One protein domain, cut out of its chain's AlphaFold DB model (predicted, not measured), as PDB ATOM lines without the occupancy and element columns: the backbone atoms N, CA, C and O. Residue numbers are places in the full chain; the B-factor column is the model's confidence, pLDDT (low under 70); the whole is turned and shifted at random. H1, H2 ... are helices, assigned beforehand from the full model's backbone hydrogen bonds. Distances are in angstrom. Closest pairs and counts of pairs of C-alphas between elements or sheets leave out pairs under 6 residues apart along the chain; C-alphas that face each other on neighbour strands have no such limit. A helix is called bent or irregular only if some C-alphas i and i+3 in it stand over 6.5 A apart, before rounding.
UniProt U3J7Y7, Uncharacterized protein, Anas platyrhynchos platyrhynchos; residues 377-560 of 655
ATOM      1  N   VAL A 377     385.228 270.594 373.433       97.12
ATOM      2  CA  VAL A 377     385.421 269.492 374.390       97.12
ATOM      3  C   VAL A 377     384.112 269.191 375.113       97.12
ATOM      4  O   VAL A 377     383.723 268.030 375.196       97.12
ATOM      5  N   GLU A 378     383.397 270.221 375.562       95.94
ATOM      6  CA  GLU A 378     382.073 270.106 376.167       95.94
ATOM      7  C   GLU A 378     381.087 269.410 375.222       95.94
ATOM      8  O   GLU A 378     380.476 268.409 375.606       95.94
ATOM      9  N   ALA A 379     380.973 269.877 373.974       95.44
ATOM     10  CA  ALA A 379     380.081 269.281 372.982       95.44
ATOM     11  C   ALA A 379     380.370 267.785 372.781       95.44
ATOM     12  O   ALA A 379     379.448 266.967 372.802       95.44
ATOM     13  N   VAL A 380     381.648 267.409 372.666       97.00
ATOM     14  CA  VAL A 380     382.067 266.006 372.524       97.00
ATOM     15  C   VAL A 380     381.750 265.181 373.769       97.00
ATOM     16  O   VAL A 380     381.296 264.047 373.637       97.00
ATOM     17  N   CYS A 381     381.952 265.726 374.969       95.81
ATOM     18  CA  CYS A 381     381.601 265.051 376.216       95.81
ATOM     19  C   CYS A 381     380.086 264.796 376.317       95.81
ATOM     20  O   CYS A 381     379.667 263.696 376.679       95.81
ATOM     21  N   LEU A 382     379.256 265.786 375.973       95.19
ATOM     22  CA  LEU A 382     377.794 265.652 375.986       95.19
ATOM     23  C   LEU A 382     377.295 264.655 374.928       95.19
ATOM     24  O   LEU A 382     376.396 263.860 375.206       95.19
ATOM     25  N   GLU A 383     377.879 264.672 373.727       95.56
ATOM     26  CA  GLU A 383     377.609 263.671 372.689       95.56
ATOM     27  C   GLU A 383     377.991 262.261 373.142       95.56
ATOM     28  O   GLU A 383     377.216 261.323 372.951       95.56
ATOM     29  N   GLU A 384     379.157 262.107 373.770       96.88
ATOM     30  CA  GLU A 384     379.612 260.811 374.264       96.88
ATOM     31  C   GLU A 384     378.727 260.296 375.398       96.88
ATOM     32  O   GLU A 384     378.411 259.114 375.430       96.88
ATOM     33  N   CYS A 385     378.232 261.173 376.277       95.31
ATOM     34  CA  CYS A 385     377.256 260.793 377.298       95.31
ATOM     35  C   CYS A 385     375.980 260.197 376.677       95.31
ATOM     36  O   CYS A 385     375.472 259.182 377.152       95.31
ATOM     37  N   LEU A 386     375.483 260.782 375.582       96.00
ATOM     38  CA  LEU A 386     374.331 260.250 374.848       96.00
ATOM     39  C   LEU A 386     374.637 258.912 374.165       96.00
ATOM     40  O   LEU A 386     373.813 258.002 374.226       96.00
ATOM     41  N   SER A 387     375.808 258.797 373.531       97.00
ATOM     42  CA  SER A 387     376.285 257.553 372.915       97.00
ATOM     43  C   SER A 387     376.379 256.429 373.952       97.00
ATOM     44  O   SER A 387     375.831 255.341 373.757       97.00
ATOM     45  N   PHE A 388     376.979 256.731 375.106       97.19
ATOM     46  CA  PHE A 388     377.063 255.836 376.251       97.19
ATOM     47  C   PHE A 388     375.674 255.415 376.739       97.19
ATOM     48  O   PHE A 388     375.420 254.222 376.842       97.19
ATOM     49  N   LEU A 389     374.745 256.350 376.980       96.94
ATOM     50  CA  LEU A 389     373.393 256.023 377.457       96.94
ATOM     51  C   LEU A 389     372.630 255.118 376.488       96.94
ATOM     52  O   LEU A 389     371.922 254.215 376.924       96.94
ATOM     53  N   GLN A 390     372.786 255.334 375.183       96.50
ATOM     54  CA  GLN A 390     372.197 254.461 374.174       96.50
ATOM     55  C   GLN A 390     372.804 253.048 374.222       96.50
ATOM     56  O   GLN A 390     372.078 252.060 374.110       96.50
ATOM     57  N   SER A 391     374.126 252.939 374.376       96.12
ATOM     58  CA  SER A 391     374.821 251.654 374.505       96.12
ATOM     59  C   SER A 391     374.423 250.930 375.796       96.12
ATOM     60  O   SER A 391     374.048 249.760 375.759       96.12
ATOM     61  N   TYR A 392     374.384 251.662 376.909       95.62
ATOM     62  CA  TYR A 392     373.987 251.180 378.227       95.62
ATOM     63  C   TYR A 392     372.528 250.711 378.262       95.62
ATOM     64  O   TYR A 392     372.245 249.645 378.793       95.62
ATOM     65  N   GLU A 393     371.598 251.436 377.628       95.50
ATOM     66  CA  GLU A 393     370.202 250.994 377.477       95.50
ATOM     67  C   GLU A 393     370.118 249.630 376.779       95.50
ATOM     68  O   GLU A 393     369.370 248.748 377.204       95.50
ATOM     69  N   ASN A 394     370.904 249.427 375.720       94.19
ATOM     70  CA  ASN A 394     370.941 248.142 375.024       94.19
ATOM     71  C   ASN A 394     371.591 247.045 375.872       94.19
ATOM     72  O   ASN A 394     371.121 245.909 375.853       94.19
ATOM     73  N   GLU A 395     372.641 247.371 376.624       93.19
ATOM     74  CA  GLU A 395     373.287 246.446 377.553       93.19
ATOM     75  C   GLU A 395     372.317 245.989 378.649       93.19
ATOM     76  O   GLU A 395     372.160 244.787 378.862       93.19
ATOM     77  N   VAL A 396     371.595 246.926 379.274       92.50
ATOM     78  CA  VAL A 396     370.542 246.649 380.261       92.50
ATOM     79  C   VAL A 396     369.467 245.757 379.650       92.50
ATOM     80  O   VAL A 396     369.136 244.721 380.221       92.50
ATOM     81  N   ARG A 397     368.965 246.093 378.460       91.50
ATOM     82  CA  ARG A 397     367.942 245.293 377.777       91.50
ATOM     83  C   ARG A 397     368.402 243.864 377.501       91.50
ATOM     84  O   ARG A 397     367.643 242.925 377.727       91.50
ATOM     85  N   ASN A 398     369.640 243.691 377.046       90.12
ATOM     86  CA  ASN A 398     370.224 242.370 376.828       90.12
ATOM     87  C   ASN A 398     370.381 241.612 378.149       90.12
ATOM     88  O   ASN A 398     370.053 240.433 378.217       90.12
ATOM     89  N   PHE A 399     370.828 242.292 379.206       87.06
ATOM     90  CA  PHE A 399     370.989 241.717 380.537       87.06
ATOM     91  C   PHE A 399     369.660 241.227 381.136       87.06
ATOM     92  O   PHE A 399     369.625 240.167 381.758       87.06
ATOM     93  N   LEU A 400     368.559 241.950 380.905       86.25
ATOM     94  CA  LEU A 400     367.213 241.547 381.333       86.25
ATOM     95  C   LEU A 400     366.661 240.337 380.555       86.25
ATOM     96  O   LEU A 400     365.811 239.625 381.078       86.25
ATOM     97  N   GLN A 401     367.134 240.080 379.330       82.75
ATOM     98  CA  GLN A 401     366.674 238.959 378.492       82.75
ATOM     99  C   GLN A 401     367.378 237.623 378.781       82.75
ATOM    100  O   GLN A 401     366.970 236.598 378.235       82.75
ATOM    101  N   ILE A 402     368.438 237.604 379.595       76.94
ATOM    102  CA  ILE A 402     369.201 236.379 379.872       76.94
ATOM    103  C   ILE A 402     368.344 235.392 380.685       76.94
ATOM    104  O   ILE A 402     367.909 235.691 381.802       76.94
ATOM    105  N   ASP A 403     368.154 234.186 380.135       54.47
ATOM    106  CA  ASP A 403     367.493 233.063 380.810       54.47
ATOM    107  C   ASP A 403     368.175 232.763 382.156       54.47
ATOM    108  O   ASP A 403     369.392 232.588 382.237       54.47
ATOM    109  N   GLY A 404     367.383 232.705 383.229       58.66
ATOM    110  CA  GLY A 404     367.878 232.569 384.607       58.66
ATOM    111  C   GLY A 404     367.629 233.785 385.503       58.66
ATOM    112  O   GLY A 404     367.884 233.685 386.700       58.66
ATOM    113  N   CYS A 405     367.051 234.861 384.950       51.78
ATOM    114  CA  CYS A 405     366.586 236.076 385.627       51.78
ATOM    115  C   CYS A 405     367.689 236.825 386.401       51.78
ATOM    116  O   CYS A 405     368.177 236.332 387.424       51.78
ATOM    117  N   PRO A 406     368.044 238.068 386.025       59.81
ATOM    118  CA  PRO A 406     368.916 238.865 386.871       59.81
ATOM    119  C   PRO A 406     368.321 238.999 388.275       59.81
ATOM    120  O   PRO A 406     367.127 239.246 388.461       59.81
ATOM    121  N   GLY A 407     369.158 238.771 389.289       71.88
ATOM    122  CA  GLY A 407     368.724 238.814 390.680       71.88
ATOM    123  C   GLY A 407     368.102 240.168 391.040       71.88
ATOM    124  O   GLY A 407     368.467 241.204 390.484       71.88
ATOM    125  N   ILE A 408     367.201 240.155 392.027       81.06
ATOM    126  CA  ILE A 408     366.572 241.340 392.650       81.06
ATOM    127  C   ILE A 408     367.616 242.449 392.888       81.06
ATOM    128  O   ILE A 408     367.399 243.604 392.533       81.06
ATOM    129  N   SER A 409     368.794 242.079 393.399       83.62
ATOM    130  CA  SER A 409     369.909 242.994 393.659       83.62
ATOM    131  C   SER A 409     370.492 243.658 392.405       83.62
ATOM    132  O   SER A 409     370.874 244.822 392.470       83.62
ATOM    133  N   SER A 410     370.575 242.957 391.272       86.75
ATOM    134  CA  SER A 410     371.131 243.517 390.032       86.75
ATOM    135  C   SER A 410     370.183 244.539 389.409       86.75
ATOM    136  O   SER A 410     370.628 245.609 389.008       86.75
ATOM    137  N   SER A 411     368.877 244.254 389.411       89.69
ATOM    138  CA  SER A 411     367.858 245.201 388.931       89.69
ATOM    139  C   SER A 411     367.877 246.494 389.754       89.69
ATOM    140  O   SER A 411     367.893 247.593 389.206       89.69
ATOM    141  N   LEU A 412     367.981 246.373 391.082       89.44
ATOM    142  CA  LEU A 412     368.099 247.527 391.974       89.44
ATOM    143  C   LEU A 412     369.375 248.344 391.729       89.44
ATOM    144  O   LEU A 412     369.316 249.568 391.757       89.44
ATOM    145  N   ARG A 413     370.512 247.700 391.435       90.00
ATOM    146  CA  ARG A 413     371.754 248.413 391.081       90.00
ATOM    147  C   ARG A 413     371.610 249.220 389.791       90.00
ATOM    148  O   ARG A 413     372.099 250.342 389.731       90.00
ATOM    149  N   ILE A 414     370.906 248.692 388.790       92.12
ATOM    150  CA  ILE A 414     370.644 249.421 387.539       92.12
ATOM    151  C   ILE A 414     369.732 250.633 387.798       92.12
ATOM    152  O   ILE A 414     370.011 251.728 387.309       92.12
ATOM    153  N   LEU A 415     368.687 250.488 388.622       92.44
ATOM    154  CA  LEU A 415     367.836 251.620 389.024       92.44
ATOM    155  C   LEU A 415     368.621 252.686 389.804       92.44
ATOM    156  O   LEU A 415     368.413 253.887 389.618       92.44
ATOM    157  N   GLU A 416     369.557 252.265 390.653       91.88
ATOM    158  CA  GLU A 416     370.446 253.181 391.361       91.88
ATOM    159  C   GLU A 416     371.380 253.931 390.397       91.88
ATOM    160  O   GLU A 416     371.508 255.155 390.503       91.88
ATOM    161  N   ASN A 417     371.948 253.237 389.406       93.00
ATOM    162  CA  ASN A 417     372.725 253.853 388.332       93.00
ATOM    163  C   ASN A 417     371.905 254.905 387.571       93.00
ATOM    164  O   ASN A 417     372.403 256.006 387.341       93.00
ATOM    165  N   CYS A 418     370.633 254.632 387.259       93.12
ATOM    166  CA  CYS A 418     369.744 255.608 386.616       93.12
ATOM    167  C   CYS A 418     369.532 256.860 387.489       93.12
ATOM    168  O   CYS A 418     369.590 257.990 386.995       93.12
ATOM    169  N   CYS A 419     369.377 256.692 388.808       92.25
ATOM    170  CA  CYS A 419     369.294 257.812 389.752       92.25
ATOM    171  C   CYS A 419     370.584 258.651 389.785       92.25
ATOM    172  O   CYS A 419     370.529 259.885 389.849       92.25
ATOM    173  N   ILE A 420     371.747 257.994 389.754       92.69
ATOM    174  CA  ILE A 420     373.063 258.646 389.730       92.69
ATOM    175  C   ILE A 420     373.256 259.407 388.424       92.69
ATOM    176  O   ILE A 420     373.591 260.588 388.474       92.69
ATOM    177  N   LEU A 421     372.973 258.778 387.283       94.06
ATOM    178  CA  LEU A 421     373.040 259.398 385.961       94.06
ATOM    179  C   LEU A 421     372.151 260.633 385.878       94.06
ATOM    180  O   LEU A 421     372.609 261.679 385.435       94.06
ATOM    181  N   ARG A 422     370.913 260.559 386.383       93.25
ATOM    182  CA  ARG A 422     370.016 261.720 386.445       93.25
ATOM    183  C   ARG A 422     370.603 262.851 387.278       93.25
ATOM    184  O   ARG A 422     370.588 264.001 386.854       93.25
ATOM    185  N   THR A 423     371.120 262.531 388.461       92.81
ATOM    186  CA  THR A 423     371.697 263.533 389.367       92.81
ATOM    187  C   THR A 423     372.944 264.172 388.757       92.81
ATOM    188  O   THR A 423     373.091 265.392 388.795       92.81
ATOM    189  N   ALA A 424     373.826 263.360 388.173       93.69
ATOM    190  CA  ALA A 424     375.024 263.819 387.487       93.69
ATOM    191  C   ALA A 424     374.661 264.687 386.279       93.69
ATOM    192  O   ALA A 424     375.193 265.784 386.151       93.69
ATOM    193  N   TRP A 425     373.697 264.263 385.457       94.56
ATOM    194  CA  TRP A 425     373.216 265.032 384.312       94.56
ATOM    195  C   TRP A 425     372.638 266.383 384.732       94.56
ATOM    196  O   TRP A 425     373.047 267.401 384.189       94.56
ATOM    197  N   CYS A 426     371.779 266.432 385.757       92.31
ATOM    198  CA  CYS A 426     371.272 267.701 386.289       92.31
ATOM    199  C   CYS A 426     372.398 268.632 386.762       92.31
ATOM    200  O   CYS A 426     372.308 269.841 386.606       92.31
ATOM    201  N   LYS A 427     373.472 268.095 387.350       93.19
ATOM    202  CA  LYS A 427     374.641 268.903 387.732       93.19
ATOM    203  C   LYS A 427     375.439 269.361 386.511       93.19
ATOM    204  O   LYS A 427     375.922 270.487 386.506       93.19
ATOM    205  N   LEU A 428     375.564 268.513 385.492       91.69
ATOM    206  CA  LEU A 428     376.245 268.838 384.242       91.69
ATOM    207  C   LEU A 428     375.501 269.918 383.459       91.69
ATOM    208  O   LEU A 428     376.151 270.826 382.971       91.69
ATOM    209  N   THR A 429     374.168 269.915 383.406       90.62
ATOM    210  CA  THR A 429     373.399 270.972 382.721       90.62
ATOM    211  C   THR A 429     373.531 272.352 383.376       90.62
ATOM    212  O   THR A 429     373.214 273.355 382.747       90.62
ATOM    213  N   HIS A 430     374.011 272.432 384.621       88.25
ATOM    214  CA  HIS A 430     374.369 273.703 385.258       88.25
ATOM    215  C   HIS A 430     375.770 274.208 384.888       88.25
ATOM    216  O   HIS A 430     376.065 275.378 385.117       88.25
ATOM    217  N   ILE A 431     376.640 273.333 384.380       87.62
ATOM    218  CA  ILE A 431     378.042 273.637 384.060       87.62
ATOM    219  C   ILE A 431     378.242 273.720 382.543       87.62
ATOM    220  O   ILE A 431     379.065 274.498 382.082       87.62
ATOM    221  N   CYS A 432     377.477 272.933 381.791       87.44
ATOM    222  CA  CYS A 432     377.543 272.795 380.346       87.44
ATOM    223  C   CYS A 432     376.315 273.423 379.680       87.44
ATOM    224  O   CYS A 432     375.197 273.356 380.195       87.44
ATOM    225  N   SER A 433     376.501 273.914 378.463       88.44
ATOM    226  CA  SER A 433     375.477 274.456 377.570       88.44
ATOM    227  C   SER A 433     374.704 273.350 376.836       88.44
ATOM    228  O   SER A 433     374.540 273.373 375.614       88.44
ATOM    229  N   ALA A 434     374.208 272.354 377.577       87.38
ATOM    230  CA  ALA A 434     373.421 271.266 377.005       87.38
ATOM    231  C   ALA A 434     372.119 271.794 376.380       87.38
ATOM    232  O   ALA A 434     371.336 272.505 377.013       87.38
ATOM    233  N   SER A 435     371.853 271.412 375.131       90.50
ATOM    234  CA  SER A 435     370.623 271.817 374.445       90.50
ATOM    235  C   SER A 435     369.387 271.136 375.041       90.50
ATOM    236  O   SER A 435     369.441 269.996 375.510       90.50
ATOM    237  N   THR A 436     368.222 271.780 374.917       90.38
ATOM    238  CA  THR A 436     366.930 271.196 375.326       90.38
ATOM    239  C   THR A 436     366.665 269.842 374.659       90.38
ATOM    240  O   THR A 436     366.095 268.944 375.273       90.38
ATOM    241  N   GLY A 437     367.117 269.661 373.412       92.88
ATOM    242  CA  GLY A 437     366.995 268.392 372.697       92.88
ATOM    243  C   GLY A 437     367.876 267.280 373.276       92.88
ATOM    244  O   GLY A 437     367.442 266.130 373.332       92.88
ATOM    245  N   GLN A 438     369.093 267.598 373.730       92.44
ATOM    246  CA  GLN A 438     369.961 266.630 374.413       92.44
ATOM    247  C   GLN A 438     369.388 266.254 375.781       92.44
ATOM    248  O   GLN A 438     369.302 265.069 376.092       92.44
ATOM    249  N   ASP A 439     368.918 267.237 376.552       93.62
ATOM    250  CA  ASP A 439     368.285 267.000 377.851       93.62
ATOM    251  C   ASP A 439     367.050 266.091 377.736       93.62
ATOM    252  O   ASP A 439     366.925 265.100 378.460       93.62
ATOM    253  N   ALA A 440     366.179 266.353 376.756       95.00
ATOM    254  CA  ALA A 440     365.024 265.505 376.479       95.00
ATOM    255  C   ALA A 440     365.425 264.065 376.106       95.00
ATOM    256  O   ALA A 440     364.780 263.114 376.550       95.00
ATOM    257  N   LYS A 441     366.504 263.882 375.331       96.25
ATOM    258  CA  LYS A 441     367.022 262.550 374.975       96.25
ATOM    259  C   LYS A 441     367.552 261.800 376.192       96.25
ATOM    260  O   LYS A 441     367.160 260.651 376.379       96.25
ATOM    261  N   VAL A 442     368.385 262.431 377.026       95.75
ATOM    262  CA  VAL A 442     368.913 261.809 378.255       95.75
ATOM    263  C   VAL A 442     367.775 261.378 379.168       95.75
ATOM    264  O   VAL A 442     367.717 260.219 379.575       95.75
ATOM    265  N   LYS A 443     366.818 262.276 379.424       94.25
ATOM    266  CA  LYS A 443     365.618 261.950 380.200       94.25
ATOM    267  C   LYS A 443     364.861 260.775 379.585       94.25
ATOM    268  O   LYS A 443     364.511 259.844 380.299       94.25
ATOM    269  N   GLY A 444     364.668 260.777 378.266       96.75
ATOM    270  CA  GLY A 444     364.010 259.692 377.541       96.75
ATOM    271  C   GLY A 444     364.706 258.334 377.685       96.75
ATOM    272  O   GLY A 444     364.018 257.339 377.888       96.75
ATOM    273  N   PHE A 445     366.041 258.282 377.605       97.06
ATOM    274  CA  PHE A 445     366.818 257.058 377.850       97.06
ATOM    275  C   PHE A 445     366.606 256.536 379.272       97.06
ATOM    276  O   PHE A 445     366.283 255.366 379.461       97.06
ATOM    277  N   LEU A 446     366.740 257.418 380.267       95.81
ATOM    278  CA  LEU A 446     366.602 257.053 381.676       95.81
ATOM    279  C   LEU A 446     365.190 256.561 382.004       95.81
ATOM    280  O   LEU A 446     365.057 255.526 382.646       95.81
ATOM    281  N   TYR A 447     364.148 257.243 381.521       94.75
ATOM    282  CA  TYR A 447     362.764 256.824 381.759       94.75
ATOM    283  C   TYR A 447     362.462 255.441 381.183       94.75
ATOM    284  O   TYR A 447     361.844 254.632 381.866       94.75
ATOM    285  N   ARG A 448     362.910 255.145 379.954       95.44
ATOM    286  CA  ARG A 448     362.686 253.822 379.350       95.44
ATOM    287  C   ARG A 448     363.409 252.717 380.110       95.44
ATOM    288  O   ARG A 448     362.798 251.698 380.402       95.44
ATOM    289  N   MET A 449     364.678 252.927 380.463       94.62
ATOM    290  CA  MET A 449     365.427 251.944 381.251       94.62
ATOM    291  C   MET A 449     364.782 251.701 382.617       94.62
ATOM    292  O   MET A 449     364.661 250.558 383.039       94.62
ATOM    293  N   GLU A 450     364.356 252.756 383.311       94.00
ATOM    294  CA  GLU A 450     363.704 252.625 384.616       94.00
ATOM    295  C   GLU A 450     362.386 251.863 384.533       94.00
ATOM    296  O   GLU A 450     362.139 251.013 385.388       94.00
ATOM    297  N   ASP A 451     361.574 252.132 383.512       93.00
ATOM    298  CA  ASP A 451     360.314 251.428 383.270       93.00
ATOM    299  C   ASP A 451     360.562 249.939 382.972       93.00
ATOM    300  O   ASP A 451     360.046 249.077 383.684       93.00
ATOM    301  N   GLU A 452     361.453 249.631 382.019       92.88
ATOM    302  CA  GLU A 452     361.815 248.254 381.641       92.88
ATOM    303  C   GLU A 452     362.379 247.457 382.837       92.88
ATOM    304  O   GLU A 452     361.968 246.322 383.102       92.88
ATOM    305  N   VAL A 453     363.303 248.052 383.600       93.19
ATOM    306  CA  VAL A 453     363.925 247.399 384.763       93.19
ATOM    307  C   VAL A 453     362.922 247.238 385.905       93.19
ATOM    308  O   VAL A 453     362.925 246.199 386.569       93.19
ATOM    309  N   THR A 454     362.055 248.228 386.139       92.75
ATOM    310  CA  THR A 454     361.018 248.149 387.178       92.75
ATOM    311  C   THR A 454     359.999 247.070 386.847       92.75
ATOM    312  O   THR A 454     359.695 246.246 387.709       92.75
ATOM    313  N   GLU A 455     359.509 247.013 385.607       92.31
ATOM    314  CA  GLU A 455     358.578 245.973 385.168       92.31
ATOM    315  C   GLU A 455     359.185 244.578 385.376       92.31
ATOM    316  O   GLU A 455     358.584 243.731 386.046       92.31
ATOM    317  N   HIS A 456     360.407 244.354 384.885       91.25
ATOM    318  CA  HIS A 456     361.097 243.075 385.040       91.25
ATOM    319  C   HIS A 456     361.324 242.713 386.519       91.25
ATOM    320  O   HIS A 456     361.100 241.573 386.945       91.25
ATOM    321  N   PHE A 457     361.738 243.682 387.339       92.06
ATOM    322  CA  PHE A 457     361.915 243.496 388.777       92.06
ATOM    323  C   PHE A 457     360.612 243.069 389.460       92.06
ATOM    324  O   PHE A 457     360.598 242.076 390.191       92.06
ATOM    325  N   LEU A 458     359.503 243.766 389.199       92.75
ATOM    326  CA  LEU A 458     358.206 243.447 389.793       92.75
ATOM    327  C   LEU A 458     357.702 242.069 389.341       92.75
ATOM    328  O   LEU A 458     357.197 241.307 390.170       92.75
ATOM    329  N   GLN A 459     357.901 241.695 388.074       91.69
ATOM    330  CA  GLN A 459     357.579 240.355 387.559       91.69
ATOM    331  C   GLN A 459     358.406 239.257 388.247       91.69
ATOM    332  O   GLN A 459     357.877 238.197 388.606       91.69
ATOM    333  N   THR A 460     359.690 239.527 388.494       90.94
ATOM    334  CA  THR A 460     360.599 238.626 389.214       90.94
ATOM    335  C   THR A 460     360.131 238.408 390.650       90.94
ATOM    336  O   THR A 460     360.020 237.267 391.106       90.94
ATOM    337  N   VAL A 461     359.829 239.496 391.366       92.44
ATOM    338  CA  VAL A 461     359.314 239.442 392.740       92.44
ATOM    339  C   VAL A 461     357.994 238.679 392.783       92.44
ATOM    340  O   VAL A 461     357.872 237.737 393.562       92.44
ATOM    341  N   THR A 462     357.050 239.016 391.899       93.25
ATOM    342  CA  THR A 462     355.749 238.338 391.784       93.25
ATOM    343  C   THR A 462     355.924 236.831 391.621       93.25
ATOM    344  O   THR A 462     355.297 236.055 392.339       93.25
ATOM    345  N   SER A 463     356.803 236.398 390.715       91.88
ATOM    346  CA  SER A 463     357.015 234.974 390.432       91.88
ATOM    347  C   SER A 463     357.579 234.226 391.643       91.88
ATOM    348  O   SER A 463     357.049 233.181 392.017       91.88
ATOM    349  N   LYS A 464     358.597 234.788 392.309       91.19
ATOM    350  CA  LYS A 464     359.210 234.171 393.498       91.19
ATOM    351  C   LYS A 464     358.261 234.143 394.702       91.19
ATOM    352  O   LYS A 464     358.207 233.160 395.442       91.19
ATOM    353  N   VAL A 465     357.486 235.210 394.896       93.56
ATOM    354  CA  VAL A 465     356.473 235.292 395.957       93.56
ATOM    355  C   VAL A 465     355.362 234.267 395.709       93.56
ATOM    356  O   VAL A 465     355.054 233.490 396.608       93.56
ATOM    357  N   LYS A 466     354.836 234.158 394.480       92.62
ATOM    358  CA  LYS A 466     353.871 233.106 394.100       92.62
ATOM    359  C   LYS A 466     354.386 231.703 394.386       92.62
ATOM    360  O   LYS A 466     353.653 230.869 394.917       92.62
ATOM    361  N   GLU A 467     355.632 231.436 394.009       91.75
ATOM    362  CA  GLU A 467     356.256 230.130 394.196       91.75
ATOM    363  C   GLU A 467     356.327 229.750 395.679       91.75
ATOM    364  O   GLU A 467     355.907 228.652 396.048       91.75
ATOM    365  N   THR A 468     356.775 230.673 396.535       92.38
ATOM    366  CA  THR A 468     356.859 230.430 397.985       92.38
ATOM    367  C   THR A 468     355.506 230.372 398.677       92.38
ATOM    368  O   THR A 468     355.358 229.629 399.641       92.38
ATOM    369  N   LEU A 469     354.495 231.084 398.175       92.81
ATOM    370  CA  LEU A 469     353.158 231.086 398.769       92.81
ATOM    371  C   LEU A 469     352.307 229.855 398.419       92.81
ATOM    372  O   LEU A 469     351.354 229.551 399.138       92.81
ATOM    373  N   LYS A 470     352.643 229.108 397.357       88.25
ATOM    374  CA  LYS A 470     351.825 228.010 396.798       88.25
ATOM    375  C   LYS A 470     351.352 226.966 397.822       88.25
ATOM    376  O   LYS A 470     350.213 226.502 397.741       88.25
ATOM    377  N   ASP A 471     352.214 226.585 398.763       83.44
ATOM    378  CA  ASP A 471     351.900 225.627 399.835       83.44
ATOM    379  C   ASP A 471     352.068 226.225 401.241       83.44
ATOM    380  O   ASP A 471     351.962 225.501 402.235       83.44
ATOM    381  N   HIS A 472     352.280 227.539 401.337       90.44
ATOM    382  CA  HIS A 472     352.735 228.210 402.552       90.44
ATOM    383  C   HIS A 472     351.815 227.962 403.749       90.44
ATOM    384  O   HIS A 472     352.247 227.476 404.791       90.44
ATOM    385  N   PHE A 473     350.510 228.151 403.572       88.69
ATOM    386  CA  PHE A 473     349.523 227.923 404.629       88.69
ATOM    387  C   PHE A 473     349.178 226.442 404.860       88.69
ATOM    388  O   PHE A 473     348.562 226.097 405.867       88.69
ATOM    389  N   LYS A 474     349.556 225.541 403.941       82.88
ATOM    390  CA  LYS A 474     349.362 224.089 404.109       82.88
ATOM    391  C   LYS A 474     350.512 223.453 404.882       82.88
ATOM    392  O   LYS A 474     350.276 222.564 405.695       82.88
ATOM    393  N   LYS A 475     351.743 223.879 404.589       81.00
ATOM    394  CA  LYS A 475     352.985 223.332 405.152       81.00
ATOM    395  C   LYS A 475     353.547 224.169 406.301       81.00
ATOM    396  O   LYS A 475     354.362 223.644 407.049       81.00
ATOM    397  N   CYS A 476     353.089 225.415 406.465       75.12
ATOM    398  CA  CYS A 476     353.642 226.393 407.409       75.12
ATOM    399  C   CYS A 476     355.167 226.536 407.246       75.12
ATOM    400  O   CYS A 476     355.910 226.475 408.221       75.12
ATOM    401  N   ASP A 477     355.636 226.656 406.001       77.31
ATOM    402  CA  ASP A 477     357.063 226.779 405.702       77.31
ATOM    403  C   ASP A 477     357.609 228.197 405.957       77.31
ATOM    404  O   ASP A 477     356.870 229.174 406.083       77.31
ATOM    405  N   SER A 478     358.936 228.309 406.042       81.25
ATOM    406  CA  SER A 478     359.641 229.588 406.193       81.25
ATOM    407  C   SER A 478     360.014 230.238 404.855       81.25
ATOM    408  O   SER A 478     360.678 231.275 404.849       81.25
ATOM    409  N   GLY A 479     359.620 229.654 403.714       86.56
ATOM    410  CA  GLY A 479     360.054 230.085 402.379       86.56
ATOM    411  C   GLY A 479     359.691 231.539 402.078       86.56
ATOM    412  O   GLY A 479     360.529 232.305 401.599       86.56
ATOM    413  N   PHE A 480     358.473 231.937 402.445       91.00
ATOM    414  CA  PHE A 480     358.002 233.315 402.321       91.00
ATOM    415  C   PHE A 480     358.861 234.297 403.137       91.00
ATOM    416  O   PHE A 480     359.350 235.287 402.593       91.00
ATOM    417  N   ASN A 481     359.148 233.974 404.404       90.12
ATOM    418  CA  ASN A 481     359.980 234.805 405.283       90.12
ATOM    419  C   ASN A 481     361.402 234.994 404.729       90.12
ATOM    420  O   ASN A 481     361.951 236.090 404.813       90.12
ATOM    421  N   HIS A 482     361.988 233.964 404.108       90.44
ATOM    422  CA  HIS A 482     363.305 234.082 403.472       90.44
ATOM    423  C   HIS A 482     363.308 235.069 402.295       90.44
ATOM    424  O   HIS A 482     364.259 235.840 402.149       90.44
ATOM    425  N   ILE A 483     362.255 235.084 401.470       91.56
ATOM    426  CA  ILE A 483     362.125 236.063 400.382       91.56
ATOM    427  C   ILE A 483     361.931 237.471 400.932       91.56
ATOM    428  O   ILE A 483     362.579 238.399 400.446       91.56
ATOM    429  N   LEU A 484     361.065 237.636 401.933       92.94
ATOM    430  CA  LEU A 484     360.824 238.933 402.556       92.94
ATOM    431  C   LEU A 484     362.108 239.522 403.145       92.94
ATOM    432  O   LEU A 484     362.416 240.687 402.898       92.94
ATOM    433  N   GLU A 485     362.890 238.711 403.857       91.69
ATOM    434  CA  GLU A 485     364.166 239.159 404.412       91.69
ATOM    435  C   GLU A 485     365.177 239.474 403.301       91.69
ATOM    436  O   GLU A 485     365.851 240.500 403.353       91.69
ATOM    437  N   SER A 486     365.239 238.667 402.233       90.94
ATOM    438  CA  SER A 486     366.082 238.982 401.073       90.94
ATOM    439  C   SER A 486     365.702 240.320 400.430       90.94
ATOM    440  O   SER A 486     366.591 241.093 400.079       90.94
ATOM    441  N   LEU A 487     364.406 240.604 400.271       92.31
ATOM    442  CA  LEU A 487     363.910 241.871 399.733       92.31
ATOM    443  C   LEU A 487     364.250 243.039 400.654       92.31
ATOM    444  O   LEU A 487     364.744 244.058 400.178       92.31
ATOM    445  N   LYS A 488     364.049 242.873 401.966       92.12
ATOM    446  CA  LYS A 488     364.450 243.853 402.977       92.12
ATOM    447  C   LYS A 488     365.928 244.195 402.840       92.12
ATOM    448  O   LYS A 488     366.261 245.367 402.697       92.12
ATOM    449  N   GLN A 489     366.812 243.199 402.825       91.38
ATOM    450  CA  GLN A 489     368.252 243.438 402.694       91.38
ATOM    451  C   GLN A 489     368.589 244.160 401.386       91.38
ATOM    452  O   GLN A 489     369.372 245.109 401.387       91.38
ATOM    453  N   SER A 490     367.944 243.788 400.280       90.00
ATOM    454  CA  SER A 490     368.111 244.464 398.994       90.00
ATOM    455  C   SER A 490     367.646 245.929 399.019       90.00
ATOM    456  O   SER A 490     368.383 246.806 398.567       90.00
ATOM    457  N   PHE A 491     366.479 246.237 399.593       91.50
ATOM    458  CA  PHE A 491     366.002 247.618 399.744       91.50
ATOM    459  C   PHE A 491     366.831 248.423 400.742       91.50
ATOM    460  O   PHE A 491     366.992 249.632 400.578       91.50
ATOM    461  N   LEU A 492     367.375 247.776 401.772       88.19
ATOM    462  CA  LEU A 492     368.265 248.419 402.727       88.19
ATOM    463  C   LEU A 492     369.661 248.680 402.144       88.19
ATOM    464  O   LEU A 492     370.315 249.625 402.585       88.19
ATOM    465  N   ALA A 493     370.096 247.903 401.155       87.56
ATOM    466  CA  ALA A 493     371.340 248.130 400.427       87.56
ATOM    467  C   ALA A 493     371.218 249.196 399.323       87.56
ATOM    468  O   ALA A 493     372.239 249.706 398.870       87.56
ATOM    469  N   PHE A 494     369.999 249.550 398.903       86.19
ATOM    470  CA  PHE A 494     369.759 250.587 397.898       86.19
ATOM    471  C   PHE A 494     370.225 251.953 398.420       86.19
ATOM    472  O   PHE A 494     369.662 252.476 399.384       86.19
ATOM    473  N   GLY A 495     371.252 252.555 397.816       80.56
ATOM    474  CA  GLY A 495     371.869 253.778 398.348       80.56
ATOM    475  C   GLY A 495     371.018 255.041 398.175       80.56
ATOM    476  O   GLY A 495     371.254 256.050 398.844       80.56
ATOM    477  N   LYS A 496     369.976 254.998 397.335       80.31
ATOM    478  CA  LYS A 496     369.102 256.142 397.012       80.31
ATOM    479  C   LYS A 496     367.722 256.069 397.685       80.31
ATOM    480  O   LYS A 496     366.727 256.451 397.089       80.31
ATOM    481  N   LYS A 497     367.644 255.644 398.953       75.94
ATOM    482  CA  LYS A 497     366.369 255.452 399.696       75.94
ATOM    483  C   LYS A 497     365.461 256.682 399.829       75.94
ATOM    484  O   LYS A 497     364.312 256.553 400.223       75.94
ATOM    485  N   LYS A 498     365.983 257.885 399.585       74.06
ATOM    486  CA  LYS A 498     365.245 259.153 399.728       74.06
ATOM    487  C   LYS A 498     364.667 259.666 398.405       74.06
ATOM    488  O   LYS A 498     364.377 260.851 398.302       74.06
ATOM    489  N   THR A 499     364.595 258.824 397.378       80.31
ATOM    490  CA  THR A 499     364.042 259.206 396.077       80.31
ATOM    491  C   THR A 499     362.598 258.743 395.943       80.31
ATOM    492  O   THR A 499     362.231 257.680 396.443       80.31
ATOM    493  N   ASP A 500     361.805 259.500 395.185       84.12
ATOM    494  CA  ASP A 500     360.426 259.125 394.845       84.12
ATOM    495  C   ASP A 500     360.372 257.765 394.131       84.12
ATOM    496  O   ASP A 500     359.446 256.983 394.336       84.12
ATOM    497  N   ILE A 501     361.413 257.444 393.350       84.44
ATOM    498  CA  ILE A 501     361.585 256.148 392.677       84.44
ATOM    499  C   ILE A 501     361.656 255.010 393.702       84.44
ATOM    500  O   ILE A 501     360.986 253.995 393.532       84.44
ATOM    501  N   TYR A 502     362.443 255.168 394.773       89.31
ATOM    502  CA  TYR A 502     362.547 254.151 395.819       89.31
ATOM    503  C   TYR A 502     361.214 253.946 396.536       89.31
ATOM    504  O   TYR A 502     360.762 252.812 396.687       89.31
ATOM    505  N   GLU A 503     360.570 255.038 396.952       90.94
ATOM    506  CA  GLU A 503     359.289 254.966 397.652       90.94
ATOM    507  C   GLU A 503     358.219 254.295 396.780       90.94
ATOM    508  O   GLU A 503     357.553 253.361 397.231       90.94
ATOM    509  N   ALA A 504     358.093 254.708 395.514       90.50
ATOM    510  CA  ALA A 504     357.164 254.106 394.563       90.50
ATOM    511  C   ALA A 504     357.453 252.614 394.336       90.50
ATOM    512  O   ALA A 504     356.528 251.801 394.345       90.50
ATOM    513  N   LEU A 505     358.725 252.230 394.195       93.12
ATOM    514  CA  LEU A 505     359.127 250.839 393.997       93.12
ATOM    515  C   LEU A 505     358.749 249.957 395.193       93.12
ATOM    516  O   LEU A 505     358.151 248.894 395.017       93.12
ATOM    517  N   VAL A 506     359.069 250.397 396.413       93.94
ATOM    518  CA  VAL A 506     358.766 249.642 397.636       93.94
ATOM    519  C   VAL A 506     357.252 249.544 397.855       93.94
ATOM    520  O   VAL A 506     356.768 248.479 398.247       93.94
ATOM    521  N   LYS A 507     356.483 250.598 397.543       93.06
ATOM    522  CA  LYS A 507     355.009 250.553 397.567       93.06
ATOM    523  C   LYS A 507     354.448 249.546 396.561       93.06
ATOM    524  O   LYS A 507     353.606 248.736 396.934       93.06
ATOM    525  N   SER A 508     354.942 249.533 395.324       93.31
ATOM    526  CA  SER A 508     354.522 248.554 394.308       93.31
ATOM    527  C   SER A 508     354.816 247.117 394.741       93.31
ATOM    528  O   SER A 508     353.982 246.229 394.574       93.31
ATOM    529  N   VAL A 509     355.971 246.887 395.368       94.69
ATOM    530  CA  VAL A 509     356.339 245.572 395.914       94.69
ATOM    531  C   VAL A 509     355.428 245.175 397.069       94.69
ATOM    532  O   VAL A 509     355.001 244.024 397.123       94.69
ATOM    533  N   ASN A 510     355.096 246.108 397.966       93.81
ATOM    534  CA  ASN A 510     354.125 245.865 399.027       93.81
ATOM    535  C   ASN A 510     352.776 245.423 398.450       93.81
ATOM    536  O   ASN A 510     352.276 244.372 398.837       93.81
ATOM    537  N   ILE A 511     352.239 246.167 397.480       91.75
ATOM    538  CA  ILE A 511     350.952 245.863 396.842       91.75
ATOM    539  C   ILE A 511     350.964 244.457 396.227       91.75
ATOM    540  O   ILE A 511     350.050 243.678 396.482       91.75
ATOM    541  N   ILE A 512     352.016 244.106 395.476       93.25
ATOM    542  CA  ILE A 512     352.171 242.770 394.880       93.25
ATOM    543  C   ILE A 512     352.195 241.690 395.959       93.25
ATOM    544  O   ILE A 512     351.464 240.711 395.867       93.25
ATOM    545  N   ILE A 513     353.019 241.859 396.996       94.81
ATOM    546  CA  ILE A 513     353.151 240.856 398.055       94.81
ATOM    547  C   ILE A 513     351.826 240.656 398.783       94.81
ATOM    548  O   ILE A 513     351.433 239.517 399.015       94.81
ATOM    549  N   ILE A 514     351.122 241.740 399.105       93.88
ATOM    550  CA  ILE A 514     349.818 241.688 399.763       93.88
ATOM    551  C   ILE A 514     348.780 240.995 398.871       93.88
ATOM    552  O   ILE A 514     348.079 240.104 399.348       93.88
ATOM    553  N   ALA A 515     348.705 241.349 397.587       92.69
ATOM    554  CA  ALA A 515     347.773 240.731 396.646       92.69
ATOM    555  C   ALA A 515     348.016 239.219 396.517       92.69
ATOM    556  O   ALA A 515     347.088 238.424 396.658       92.69
ATOM    557  N   GLU A 516     349.274 238.808 396.334       94.12
ATOM    558  CA  GLU A 516     349.640 237.394 396.216       94.12
ATOM    559  C   GLU A 516     349.438 236.623 397.528       94.12
ATOM    560  O   GLU A 516     348.991 235.473 397.514       94.12
ATOM    561  N   TYR A 517     349.696 237.261 398.673       94.69
ATOM    562  CA  TYR A 517     349.443 236.689 399.994       94.69
ATOM    563  C   TYR A 517     347.953 236.416 400.214       94.69
ATOM    564  O   TYR A 517     347.573 235.300 400.576       94.69
ATOM    565  N   VAL A 518     347.095 237.405 399.946       93.44
ATOM    566  CA  VAL A 518     345.636 237.263 400.071       93.44
ATOM    567  C   VAL A 518     345.110 236.229 399.071       93.44
ATOM    568  O   VAL A 518     344.316 235.367 399.448       93.44
ATOM    569  N   GLN A 519     345.599 236.226 397.829       93.06
ATOM    570  CA  GLN A 519     345.262 235.205 396.830       93.06
ATOM    571  C   GLN A 519     345.599 233.786 397.319       93.06
ATOM    572  O   GLN A 519     344.772 232.873 397.215       93.06
ATOM    573  N   ALA A 520     346.795 233.577 397.871       92.44
ATOM    574  CA  ALA A 520     347.203 232.289 398.421       92.44
ATOM    575  C   ALA A 520     346.350 231.893 399.636       92.44
ATOM    576  O   ALA A 520     345.898 230.748 399.737       92.44
ATOM    577  N   LEU A 521     346.048 232.844 400.522       91.56
ATOM    578  CA  LEU A 521     345.214 232.621 401.700       91.56
ATOM    579  C   LEU A 521     343.808 232.146 401.313       91.56
ATOM    580  O   LEU A 521     343.357 231.088 401.759       91.56
ATOM    581  N   LEU A 522     343.138 232.873 400.415       89.56
ATOM    582  CA  LEU A 522     341.767 232.573 399.988       89.56
ATOM    583  C   LEU A 522     341.659 231.284 399.151       89.56
ATOM    584  O   LEU A 522     340.562 230.754 398.952       89.56
ATOM    585  N   THR A 523     342.786 230.734 398.684       87.12
ATOM    586  CA  THR A 523     342.835 229.491 397.894       87.12
ATOM    587  C   THR A 523     343.402 228.278 398.641       87.12
ATOM    588  O   THR A 523     343.344 227.160 398.119       87.12
ATOM    589  N   THR A 524     343.879 228.449 399.878       79.38
ATOM    590  CA  THR A 524     344.635 227.438 400.639       79.38
ATOM    591  C   THR A 524     343.868 226.137 400.921       79.38
ATOM    592  O   THR A 524     344.431 225.052 400.758       79.38
ATOM    593  N   SER A 525     342.598 226.193 401.334       64.94
ATOM    594  CA  SER A 525     341.727 225.015 401.504       64.94
ATOM    595  C   SER A 525     340.295 225.447 401.822       64.94
ATOM    596  O   SER A 525     340.085 226.336 402.636       64.94
ATOM    597  N   ARG A 526     339.287 224.791 401.230       67.00
ATOM    598  CA  ARG A 526     337.863 225.155 401.416       67.00
ATOM    599  C   ARG A 526     337.208 224.562 402.663       67.00
ATOM    600  O   ARG A 526     336.061 224.888 402.954       67.00
ATOM    601  N   LYS A 527     337.887 223.639 403.349       72.19
ATOM    602  CA  LYS A 527     337.417 223.005 404.594       72.19
ATOM    603  C   LYS A 527     338.609 222.590 405.471       72.19
ATOM    604  O   LYS A 527     338.861 221.393 405.605       72.19
ATOM    605  N   PRO A 528     339.374 223.547 406.018       80.12
ATOM    606  CA  PRO A 528     340.411 223.220 406.990       80.12
ATOM    607  C   PRO A 528     339.791 222.581 408.245       80.12
ATOM    608  O   PRO A 528     338.686 222.948 408.656       80.12
ATOM    609  N   SER A 529     340.488 221.620 408.851       84.50
ATOM    610  CA  SER A 529     340.154 221.116 410.190       84.50
ATOM    611  C   SER A 529     340.347 222.216 411.244       84.50
ATOM    612  O   SER A 529     341.058 223.184 410.990       84.50
ATOM    613  N   SER A 530     339.761 222.083 412.439       85.38
ATOM    614  CA  SER A 530     339.955 223.079 413.519       85.38
ATOM    615  C   SER A 530     341.441 223.292 413.853       85.38
ATOM    616  O   SER A 530     341.900 224.425 413.967       85.38
ATOM    617  N   GLU A 531     342.232 222.217 413.881       85.94
ATOM    618  CA  GLU A 531     343.684 222.304 414.073       85.94
ATOM    619  C   GLU A 531     344.377 223.082 412.940       85.94
ATOM    620  O   GLU A 531     345.241 223.920 413.189       85.94
ATOM    621  N   GLN A 532     343.971 222.860 411.684       86.88
ATOM    622  CA  GLN A 532     344.494 223.619 410.544       86.88
ATOM    623  C   GLN A 532     344.083 225.091 410.600       86.88
ATOM    624  O   GLN A 532     344.903 225.948 410.297       86.88
ATOM    625  N   ARG A 533     342.848 225.399 411.010       88.81
ATOM    626  CA  ARG A 533     342.369 226.781 411.170       88.81
ATOM    627  C   ARG A 533     343.231 227.554 412.155       88.81
ATOM    628  O   ARG A 533     343.718 228.623 411.809       88.81
ATOM    629  N   LYS A 534     343.487 226.985 413.338       89.19
ATOM    630  CA  LYS A 534     344.349 227.606 414.355       89.19
ATOM    631  C   LYS A 534     345.758 227.857 413.827       89.19
ATOM    632  O   LYS A 534     346.261 228.966 413.960       89.19
ATOM    633  N   ARG A 535     346.356 226.867 413.153       89.75
ATOM    634  CA  ARG A 535     347.684 227.011 412.531       89.75
ATOM    635  C   ARG A 535     347.718 228.105 411.468       89.75
ATOM    636  O   ARG A 535     348.644 228.905 411.472       89.75
ATOM    637  N   ILE A 536     346.707 228.161 410.596       90.81
ATOM    638  CA  ILE A 536     346.590 229.200 409.566       90.81
ATOM    639  C   ILE A 536     346.497 230.580 410.224       90.81
ATOM    640  O   ILE A 536     347.258 231.461 409.849       90.81
ATOM    641  N   VAL A 537     345.638 230.770 411.231       91.56
ATOM    642  CA  VAL A 537     345.495 232.063 411.925       91.56
ATOM    643  C   VAL A 537     346.802 232.492 412.590       91.56
ATOM    644  O   VAL A 537     347.261 233.604 412.347       91.56
ATOM    645  N   SER A 538     347.457 231.603 413.347       91.94
ATOM    646  CA  SER A 538     348.762 231.904 413.950       91.94
ATOM    647  C   SER A 538     349.820 232.249 412.904       91.94
ATOM    648  O   SER A 538     350.663 233.113 413.146       91.94
ATOM    649  N   LYS A 539     349.766 231.604 411.730       92.50
ATOM    650  CA  LYS A 539     350.685 231.894 410.634       92.50
ATOM    651  C   LYS A 539     350.426 233.270 410.018       92.50
ATOM    652  O   LYS A 539     351.369 234.036 409.860       92.50
ATOM    653  N   ILE A 540     349.159 233.634 409.791       94.25
ATOM    654  CA  ILE A 540     348.788 234.974 409.308       94.25
ATOM    655  C   ILE A 540     349.271 236.061 410.267       94.25
ATOM    656  O   ILE A 540     349.820 237.066 409.828       94.25
ATOM    657  N   GLU A 541     349.122 235.861 411.576       94.38
ATOM    658  CA  GLU A 541     349.617 236.809 412.575       94.38
ATOM    659  C   GLU A 541     351.147 236.967 412.544       94.38
ATOM    660  O   GLU A 541     351.662 238.076 412.689       94.38
ATOM    661  N   GLU A 542     351.890 235.867 412.384       94.44
ATOM    662  CA  GLU A 542     353.354 235.887 412.272       94.44
ATOM    663  C   GLU A 542     353.815 236.638 411.017       94.44
ATOM    664  O   GLU A 542     354.663 237.535 411.096       94.44
ATOM    665  N   ASP A 543     353.230 236.301 409.871       95.44
ATOM    666  CA  ASP A 543     353.594 236.891 408.587       95.44
ATOM    667  C   ASP A 543     353.196 238.367 408.533       95.44
ATOM    668  O   ASP A 543     353.974 239.199 408.072       95.44
ATOM    669  N   HIS A 544     352.020 238.724 409.066       95.31
ATOM    670  CA  HIS A 544     351.554 240.109 409.157       95.31
ATOM    671  C   HIS A 544     352.512 240.972 409.976       95.31
ATOM    672  O   HIS A 544     352.925 242.036 409.513       95.31
ATOM    673  N   ARG A 545     352.948 240.491 411.151       94.50
ATOM    674  CA  ARG A 545     353.965 241.186 411.961       94.50
ATOM    675  C   ARG A 545     355.274 241.367 411.196       94.50
ATOM    676  O   ARG A 545     355.884 242.435 411.275       94.50
ATOM    677  N   THR A 546     355.695 240.346 410.453       94.00
ATOM    678  CA  THR A 546     356.928 240.376 409.655       94.00
ATOM    679  C   THR A 546     356.828 241.399 408.521       94.00
ATOM    680  O   THR A 546     357.688 242.271 408.406       94.00
ATOM    681  N   LEU A 547     355.743 241.367 407.741       94.50
ATOM    682  CA  LEU A 547     355.462 242.322 406.667       94.50
ATOM    683  C   LEU A 547     355.424 243.761 407.187       94.50
ATOM    684  O   LEU A 547     356.116 244.627 406.649       94.50
ATOM    685  N   GLN A 548     354.673 244.008 408.262       92.50
ATOM    686  CA  GLN A 548     354.576 245.330 408.878       92.50
ATOM    687  C   GLN A 548     355.942 245.842 409.340       92.50
ATOM    688  O   GLN A 548     356.288 246.995 409.086       92.50
ATOM    689  N   THR A 549     356.752 244.982 409.960       93.31
ATOM    690  CA  THR A 549     358.108 245.342 410.399       93.31
ATOM    691  C   THR A 549     358.985 245.740 409.211       93.31
ATOM    692  O   THR A 549     359.567 246.823 409.211       93.31
ATOM    693  N   ILE A 550     359.024 244.915 408.163       93.12
ATOM    694  CA  ILE A 550     359.873 245.137 406.988       93.12
ATOM    695  C   ILE A 550     359.486 246.417 406.243       93.12
ATOM    696  O   ILE A 550     360.347 247.247 405.945       93.12
ATOM    697  N   PHE A 551     358.200 246.607 405.943       92.38
ATOM    698  CA  PHE A 551     357.763 247.767 405.168       92.38
ATOM    699  C   PHE A 551     357.806 249.061 405.973       92.38
ATOM    700  O   PHE A 551     358.113 250.106 405.402       92.38
ATOM    701  N   LYS A 552     357.608 249.006 407.294       91.75
ATOM    702  CA  LYS A 552     357.852 250.153 408.175       91.75
ATOM    703  C   LYS A 552     359.327 250.547 408.201       91.75
ATOM    704  O   LYS A 552     359.629 251.736 408.177       91.75
ATOM    705  N   GLU A 553     360.242 249.581 408.217       91.69
ATOM    706  CA  GLU A 553     361.681 249.854 408.125       91.69
ATOM    707  C   GLU A 553     362.088 250.433 406.760       91.69
ATOM    708  O   GLU A 553     362.949 251.311 406.709       91.69
ATOM    709  N   CYS A 554     361.473 249.981 405.660       90.88
ATOM    710  CA  CYS A 554     361.807 250.454 404.312       90.88
ATOM    711  C   CYS A 554     361.178 251.818 403.976       90.88
ATOM    712  O   CYS A 554     361.852 252.678 403.421       90.88
ATOM    713  N   LEU A 555     359.901 252.037 404.308       88.38
ATOM    714  CA  LEU A 555     359.142 253.244 403.935       88.38
ATOM    715  C   LEU A 555     359.087 254.309 405.040       88.38
ATOM    716  O   LEU A 555     358.685 255.445 404.787       88.38
ATOM    717  N   GLY A 556     359.437 253.963 406.281       86.88
ATOM    718  CA  GLY A 556     359.324 254.878 407.412       86.88
ATOM    719  C   GLY A 556     357.884 255.396 407.587       86.88
ATOM    720  O   GLY A 556     356.947 254.593 407.604       86.88
ATOM    721  N   PRO A 557     357.664 256.723 407.707       83.06
ATOM    722  CA  PRO A 557     356.328 257.301 407.877       83.06
ATOM    723  C   PRO A 557     355.346 256.970 406.745       83.06
ATOM    724  O   PRO A 557     354.149 256.844 406.998       83.06
ATOM    725  N   ALA A 558     355.838 256.789 405.514       83.12
ATOM    726  CA  ALA A 558     354.995 256.510 404.352       83.12
ATOM    727  C   ALA A 558     354.310 255.132 404.418       83.12
ATOM    728  O   ALA A 558     353.311 254.915 403.733       83.12
ATOM    729  N   ALA A 559     354.792 254.217 405.270       81.81
ATOM    730  CA  ALA A 559     354.172 252.908 405.477       81.81
ATOM    731  C   ALA A 559     352.739 253.010 406.025       81.81
ATOM    732  O   ALA A 559     351.891 252.196 405.675       81.81
ATOM    733  N   GLY A 560     352.452 254.012 406.867       76.62
ATOM    734  CA  GLY A 560     351.158 254.141 407.545       76.62
ATOM    735  C   GLY A 560     349.985 254.505 406.629       76.62
ATOM    736  O   GLY A 560     348.840 254.393 407.050       76.62
TER     737      GLY A 560
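AT A GLANCE: This is residues 377 to 560 of the 655 residues of an uncharacterized protein of Anas platyrhynchos platyrhynchos (UniProt U3J7Y7). This is a long rod of nearly aligned helices in two three-helix groups shifted along its axis: H1, H2 and H3 toward one end, and H5, H6 and H7 toward the other, with long H3 reaching on to pack on H5 and H6. These six form an up-and-down bundle, each running against the one before it in the chain. The printed part has 184 residues with seven named helices, H1 to H7 in chain order, and no named strand; the class is all helix. It is loose, with a radius of gyration of the C-alphas of 20.7 A and spans of 75 by 37 by 21 A.

HOW THE PARTS SIT: H1, residues 377 to 400, touches the hub H3, residues 436 to 469; their closest C-alphas, of Glu 393 and Met 449, are 6.2 A apart. H2, residues 408 to 428, forms a hairpin with H3, closest at C-alphas 418 and 446, 6.0 A. H4, residues 472 to 475, only just touches H7, residues 530 to 560, with 3 pairs of C-alphas within 8 A, closest at 473 and 536, 5.9 A. H5, residues 479 to 493, touches H3 with residues 479 to 483 alone, closest at C-alphas 480 and 468, 5.3 A. H6, residues 500 to 523, touches H3 at its residues 454 to 469 alone, closest at C-alphas 520 and 469, 6.1 A. H6 and H7 form a hairpin, touching with residues 503 to 510 and 551 to 555 alone. H1 and H7 are apart. Every O i to N i+4 pair is within hydrogen-bond range in H1, H2, H3, H5 and H6; H7 has 23 of 27, and H4 is too short for one.

IN THESE COORDINATES: H1 begins at C-alpha 377, (385.421, 269.492, 374.390), and H3 spans 48.5 A. H7 is irregular, with a kink of 110 degrees near residue 554, and ends at C-alpha 560, (351.158, 254.141, 407.545).

THE WHOLE: The C-alphas farthest apart, of Val 377 and Ser 530, are 75.8 A apart. The printed part has no cut and no long link; pLDDT is under 70 at residues 403 to 406 and 525 to 526.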